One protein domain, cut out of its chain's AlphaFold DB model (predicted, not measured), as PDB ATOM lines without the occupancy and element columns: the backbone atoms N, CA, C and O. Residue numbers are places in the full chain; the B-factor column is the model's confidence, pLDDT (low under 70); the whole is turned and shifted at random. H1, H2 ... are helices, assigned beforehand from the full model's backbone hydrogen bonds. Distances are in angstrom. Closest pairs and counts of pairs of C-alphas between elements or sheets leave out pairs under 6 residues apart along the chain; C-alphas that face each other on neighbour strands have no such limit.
ATOM      1  N   LYS A  92     149.825 151.848 120.301       81.38
ATOM      2  CA  LYS A  92     151.087 151.202 120.663       81.38
ATOM      3  C   LYS A  92     150.986 149.706 120.386       81.38
ATOM      4  O   LYS A  92     150.010 149.071 120.761       81.38
ATOM      5  N   CYS A  93     151.991 149.145 119.725       79.75
ATOM      6  CA  CYS A  93     152.095 147.706 119.557       79.75
ATOM      7  C   CYS A  93     152.513 147.054 120.879       79.75
ATOM      8  O   CYS A  93     153.523 147.440 121.470       79.75
ATOM      9  N   GLU A  94     151.745 146.058 121.312       81.38
ATOM     10  CA  GLU A  94     151.958 145.327 122.568       81.38
ATOM     11  C   GLU A  94     152.904 144.127 122.417       81.38
ATOM     12  O   GLU A  94     153.252 143.483 123.402       81.38
ATOM     13  N   PHE A  95     153.370 143.838 121.198       75.56
ATOM     14  CA  PHE A  95     154.329 142.762 120.979       75.56
ATOM     15  C   PHE A  95     155.654 143.057 121.697       75.56
ATOM     16  O   PHE A  95     156.260 144.122 121.508       75.56
ATOM     17  N   ILE A  96     156.108 142.095 122.502       69.06
ATOM     18  CA  ILE A  96     157.312 142.203 123.330       69.06
ATOM     19  C   ILE A  96     158.520 142.542 122.444       69.06
ATOM     20  O   ILE A  96     158.788 141.881 121.444       69.06
ATOM     21  N   GLY A  97     159.236 143.617 122.788       66.00
ATOM     22  CA  GLY A  97     160.414 144.079 122.044       66.00
ATOM     23  C   GLY A  97     160.131 144.877 120.761       66.00
ATOM     24  O   GLY A  97     161.077 145.331 120.122       66.00
ATOM     25  N   CYS A  98     158.867 145.107 120.373       76.19
ATOM     26  CA  CYS A  98     158.554 145.892 119.174       76.19
ATOM     27  C   CYS A  98     158.616 147.410 119.409       76.19
ATOM     28  O   CYS A  98     159.241 148.137 118.637       76.19
ATOM     29  N   GLY A  99     157.911 147.904 120.432       72.81
ATOM     30  CA  GLY A  99     157.882 149.328 120.796       72.81
ATOM     31  C   GLY A  99     157.287 150.280 119.746       72.81
ATOM     32  O   GLY A  99     157.348 151.495 119.929       72.81
ATOM     33  N   LYS A 100     156.711 149.771 118.647       75.31
ATOM     34  CA  LYS A 100     156.209 150.607 117.551       75.31
ATOM     35  C   LYS A 100     154.894 151.291 117.921       75.31
ATOM     36  O   LYS A 100     153.992 150.671 118.476       75.31
ATOM     37  N   VAL A 101     154.779 152.568 117.564       78.50
ATOM     38  CA  VAL A 101     153.601 153.408 117.806       78.50
ATOM     39  C   VAL A 101     153.061 153.885 116.460       78.50
ATOM     40  O   VAL A 101     153.808 154.441 115.656       78.50
ATOM     41  N   LEU A 102     151.783 153.631 116.178       79.88
ATOM     42  CA  LEU A 102     151.146 153.906 114.891       79.88
ATOM     43  C   LEU A 102     149.959 154.854 115.056       79.88
ATOM     44  O   LEU A 102     149.148 154.715 115.965       79.88
ATOM     45  N   GLY A 103     149.849 155.832 114.158       70.81
ATOM     46  CA  GLY A 103     148.801 156.855 114.221       70.81
ATOM     47  C   GLY A 103     147.466 156.451 113.591       70.81
ATOM     48  O   GLY A 103     146.515 157.219 113.696       70.81
ATOM     49  N   CYS A 104     147.398 155.298 112.920       70.88
ATOM     50  CA  CYS A 104     146.229 154.852 112.165       70.88
ATOM     51  C   CYS A 104     145.955 153.357 112.328       70.88
ATOM     52  O   CYS A 104     146.890 152.555 112.406       70.88
ATOM     53  N   LEU A 105     144.669 152.989 112.335       68.94
ATOM     54  CA  LEU A 105     144.214 151.603 112.489       68.94
ATOM     55  C   LEU A 105     144.650 150.743 111.302       68.94
ATOM     56  O   LEU A 105     145.155 149.637 111.487       68.94
ATOM     57  N   SER A 106     144.540 151.281 110.087       70.25
ATOM     58  CA  SER A 106     144.960 150.597 108.861       70.25
ATOM     59  C   SER A 106     146.447 150.220 108.872       70.25
ATOM     60  O   SER A 106     146.804 149.081 108.557       70.25
ATOM     61  N   SER A 107     147.335 151.129 109.286       73.88
ATOM     62  CA  SER A 107     148.763 150.797 109.406       73.88
ATOM     63  C   SER A 107     149.055 149.900 110.602       73.88
ATOM     64  O   SER A 107     149.973 149.083 110.519       73.88
ATOM     65  N   PHE A 108     148.301 150.022 111.698       76.06
ATOM     66  CA  PHE A 108     148.450 149.149 112.861       76.06
ATOM     67  C   PHE A 108     148.133 147.690 112.512       76.06
ATOM     68  O   PHE A 108     148.971 146.821 112.737       76.06
ATOM     69  N   ALA A 109     147.011 147.436 111.832       77.62
ATOM     70  CA  ALA A 109     146.645 146.105 111.351       77.62
ATOM     71  C   ALA A 109     147.690 145.534 110.372       77.62
ATOM     72  O   ALA A 109     148.116 144.386 110.494       77.62
ATOM     73  N   LYS A 110     148.189 146.354 109.430       76.31
ATOM     74  CA  LYS A 110     149.286 145.948 108.530       76.31
ATOM     75  C   LYS A 110     150.556 145.572 109.304       76.31
ATOM     76  O   LYS A 110     151.244 144.635 108.903       76.31
ATOM     77  N   HIS A 111     150.872 146.301 110.373       78.19
ATOM     78  CA  HIS A 111     152.041 146.058 111.212       78.19
ATOM     79  C   HIS A 111     151.916 144.777 112.050       78.19
ATOM     80  O   HIS A 111     152.899 144.046 112.138       78.19
ATOM     81  N   GLN A 112     150.741 144.472 112.609       77.31
ATOM     82  CA  GLN A 112     150.538 143.281 113.444       77.31
ATOM     83  C   GLN A 112     150.858 141.974 112.713       77.31
ATOM     84  O   GLN A 112     151.462 141.082 113.303       77.31
ATOM     85  N   ARG A 113     150.584 141.903 111.404       75.56
ATOM     86  CA  ARG A 113     150.945 140.745 110.569       75.56
ATOM     87  C   ARG A 113     152.440 140.432 110.574       75.56
ATOM     88  O   ARG A 113     152.817 139.290 110.368       75.56
ATOM     89  N   VAL A 114     153.314 141.411 110.824       71.75
ATOM     90  CA  VAL A 114     154.762 141.151 110.916       71.75
ATOM     91  C   VAL A 114     155.087 140.230 112.098       71.75
ATOM     92  O   VAL A 114     156.014 139.429 112.007       71.75
ATOM     93  N   HIS A 115     154.312 140.298 113.181       72.38
ATOM     94  CA  HIS A 115     154.537 139.489 114.381       72.38
ATOM     95  C   HIS A 115     154.102 138.037 114.202       72.38
ATOM     96  O   HIS A 115     154.806 137.135 114.649       72.38
ATOM     97  N   GLU A 116     152.999 137.800 113.491       68.44
ATOM     98  CA  GLU A 116     152.541 136.446 113.146       68.44
ATOM     99  C   GLU A 116     153.612 135.696 112.351       68.44
ATOM    100  O   GLU A 116     153.972 134.568 112.686       68.44
ATOM    101  N   VAL A 117     154.201 136.351 111.349       63.44
ATOM    102  CA  VAL A 117     155.229 135.708 110.527       63.44
ATOM    103  C   VAL A 117     156.607 135.705 111.213       63.44
ATOM    104  O   VAL A 117     157.399 134.793 110.991       63.44
ATOM    105  N   SER A 118     156.895 136.648 112.122       62.81
ATOM    106  CA  SER A 118     158.071 136.565 113.010       62.81
ATOM    107  C   SER A 118     158.026 135.305 113.877       62.81
ATOM    108  O   SER A 118     159.049 134.632 114.022       62.81
ATOM    109  N   LYS A 119     156.847 134.956 114.415       62.75
ATOM    110  CA  LYS A 119     156.637 133.735 115.204       62.75
ATOM    111  C   LYS A 119     156.926 132.471 114.386       62.75
ATOM    112  O   LYS A 119     157.543 131.556 114.913       62.75
ATOM    113  N   LEU A 120     156.569 132.453 113.098       64.12
ATOM    114  CA  LEU A 120     156.841 131.324 112.195       64.12
ATOM    115  C   LEU A 120     158.338 131.107 111.918       64.12
ATOM    116  O   LEU A 120     158.769 129.972 111.765       64.12
ATOM    117  N   THR A 121     159.142 132.172 111.869       66.19
ATOM    118  CA  THR A 121     160.591 132.047 111.602       66.19
ATOM    119  C   THR A 121     161.426 131.636 112.816       66.19
ATOM    120  O   THR A 121     162.609 131.350 112.659       66.19
ATOM    121  N   GLY A 122     160.878 131.693 114.036       65.50
ATOM    122  CA  GLY A 122     161.595 131.366 115.278       65.50
ATOM    123  C   GLY A 122     162.767 132.292 115.652       65.50
ATOM    124  O   GLY A 122     163.256 132.227 116.774       65.50
ATOM    125  N   CYS A 123     163.208 133.197 114.770       70.88
ATOM    126  CA  CYS A 123     164.401 134.025 114.986       70.88
ATOM    127  C   CYS A 123     164.190 135.230 115.921       70.88
ATOM    128  O   CYS A 123     165.135 135.969 116.197       70.88
ATOM    129  N   GLY A 124     162.948 135.481 116.350       65.62
ATOM    130  CA  GLY A 124     162.583 136.567 117.269       65.62
ATOM    131  C   GLY A 124     162.829 137.989 116.744       65.62
ATOM    132  O   GLY A 124     162.595 138.959 117.464       65.62
ATOM    133  N   LYS A 125     163.303 138.150 115.501       67.06
ATOM    134  CA  LYS A 125     163.693 139.451 114.956       67.06
ATOM    135  C   LYS A 125     162.496 140.187 114.366       67.06
ATOM    136  O   LYS A 125     162.055 139.924 113.249       67.06
ATOM    137  N   VAL A 126     162.031 141.193 115.098       66.81
ATOM    138  CA  VAL A 126     160.946 142.073 114.662       66.81
ATOM    139  C   VAL A 126     161.484 143.143 113.715       66.81
ATOM    140  O   VAL A 126     162.402 143.893 114.051       66.81
ATOM    141  N   MET A 127     160.891 143.252 112.526       68.31
ATOM    142  CA  MET A 127     161.240 144.292 111.558       68.31
ATOM    143  C   MET A 127     160.155 145.362 111.475       68.31
ATOM    144  O   MET A 127     158.960 145.086 111.483       68.31
ATOM    145  N   SER A 128     160.572 146.622 111.378       64.12
ATOM    146  CA  SER A 128     159.654 147.764 111.390       64.12
ATOM    147  C   SER A 128     158.931 147.988 110.059       64.12
ATOM    148  O   SER A 128     157.968 148.755 110.030       64.12
ATOM    149  N   SER A 129     159.342 147.334 108.969       64.44
ATOM    150  CA  SER A 129     158.712 147.459 107.652       64.44
ATOM    151  C   SER A 129     158.546 146.098 106.971       64.44
ATOM    152  O   SER A 129     159.329 145.175 107.212       64.44
ATOM    153  N   ARG A 130     157.541 145.990 106.088       63.91
ATOM    154  CA  ARG A 130     157.295 144.785 105.281       63.91
ATOM    155  C   ARG A 130     158.463 144.487 104.341       63.91
ATOM    156  O   ARG A 130     158.889 143.344 104.277       63.91
ATOM    157  N   CYS A 131     159.023 145.499 103.676       67.44
ATOM    158  CA  CYS A 131     160.151 145.309 102.761       67.44
ATOM    159  C   CYS A 131     161.396 144.809 103.497       67.44
ATOM    160  O   CYS A 131     162.043 143.864 103.054       67.44
ATOM    161  N   SER A 132     161.706 145.392 104.660       70.94
ATOM    162  CA  SER A 132     162.814 144.913 105.486       70.94
ATOM    163  C   SER A 132     162.573 143.478 105.959       70.94
ATOM    164  O   SER A 132     163.498 142.677 105.936       70.94
ATOM    165  N   TYR A 133     161.334 143.137 106.325       69.44
ATOM    166  CA  TYR A 133     160.962 141.780 106.712       69.44
ATOM    167  C   TYR A 133     161.146 140.762 105.575       69.44
ATOM    168  O   TYR A 133     161.843 139.768 105.756       69.44
ATOM    169  N   THR A 134     160.599 141.025 104.383       70.12
ATOM    170  CA  THR A 134     160.792 140.166 103.201       70.12
ATOM    171  C   THR A 134     162.277 140.006 102.880       70.12
ATOM    172  O   THR A 134     162.743 138.911 102.583       70.12
ATOM    173  N   GLN A 135     163.048 141.081 103.028       72.75
ATOM    174  CA  GLN A 135     164.492 141.050 102.864       72.75
ATOM    175  C   GLN A 135     165.206 140.190 103.918       72.75
ATOM    176  O   GLN A 135     166.214 139.554 103.612       72.75
ATOM    177  N   HIS A 136     164.718 140.181 105.156       76.00
ATOM    178  CA  HIS A 136     165.244 139.335 106.219       76.00
ATOM    179  C   HIS A 136     164.874 137.865 106.029       76.00
ATOM    180  O   HIS A 136     165.689 137.003 106.331       76.00
ATOM    181  N   LEU A 137     163.714 137.550 105.458       70.25
ATOM    182  CA  LEU A 137     163.397 136.166 105.099       70.25
ATOM    183  C   LEU A 137     164.428 135.563 104.138       70.25
ATOM    184  O   LEU A 137     164.808 134.409 104.309       70.25
ATOM    185  N   LEU A 138     164.980 136.374 103.228       74.25
ATOM    186  CA  LEU A 138     166.079 135.968 102.342       74.25
ATOM    187  C   LEU A 138     167.389 135.635 103.076       74.25
ATOM    188  O   LEU A 138     168.332 135.176 102.445       74.25
ATOM    189  N   THR A 139     167.500 135.911 104.381       70.06
ATOM    190  CA  THR A 139     168.644 135.447 105.185       70.06
ATOM    191  C   THR A 139     168.419 134.065 105.787       70.06
ATOM    192  O   THR A 139     169.394 133.424 106.160       70.06
ATOM    193  N   HIS A 140     167.163 133.623 105.895       69.31
ATOM    194  CA  HIS A 140     166.804 132.275 106.350       69.31
ATOM    195  C   HIS A 140     166.703 131.291 105.183       69.31
ATOM    196  O   HIS A 140     166.966 130.106 105.352       69.31
ATOM    197  N   SER A 141     166.364 131.774 103.987       63.41
ATOM    198  CA  SER A 141     166.446 130.996 102.753       63.41
ATOM    199  C   SER A 141     167.814 131.155 102.079       63.41
ATOM    200  O   SER A 141     168.441 132.208 102.137       63.41
TER     201      SER A 141
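This is residues 92 to 141 of the 232 residues of the protein "Hypothetical protein" of Oppiella nova (UniProt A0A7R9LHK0). A long helix, H1, and a shorter one, H2, run side by side the same way, loosely paired, with H2 shifted along so that its first residue is beside the middle of H1. The stretch before H1, residues 92 to 104, has no named element and folds out and back as a loop beside the earlier part of H1, while residues 122 to 129 run back from the end of H1 to the beginning of H2. The printed part has 50 residues with two named helices, H1 then H2, and no named strand; its class is all helix. The whole is compact, with a radius of gyration of the C-alphas of 10.8 A, yet elongated in outline, spanning 33 by 20 by 13 A.

H1, residues 105 to 121, is the longest helix. H2, residues 130 to 140, is close to H1 but not clearly touching it, with 2 pairs of C-alphas within 8 A. Their closest C-alphas are those of Val 114 and Arg 130, 7.2 A apart. Their centres are 13.5 A apart. The helices stand at a shallow tilt of 4 degrees and run the same way. Of the O i to N i+4 pairs, 9 of 13 in H1 and 5 of 7 in H2 are within hydrogen-bond range.

H1 begins with C-alpha 105 at (144.214, 151.603, 112.489) and ends with C-alpha 121 at (160.591, 132.047, 111.602), 25.5 A from first to last C-alpha. H2 measures 15.8 A in the same way and ends with C-alpha 140 at (166.804, 132.275, 106.350).

The two C-alphas farthest apart are those of Gly 103 and Ser 141, at 33.3 A. The printed part has no cut, and the link from H1 to H2, 8 residues, is short. The mean pLDDT of the printed part is 71.1; 21 residues are under 70, among them residues 116 to 122 and 124 to 131.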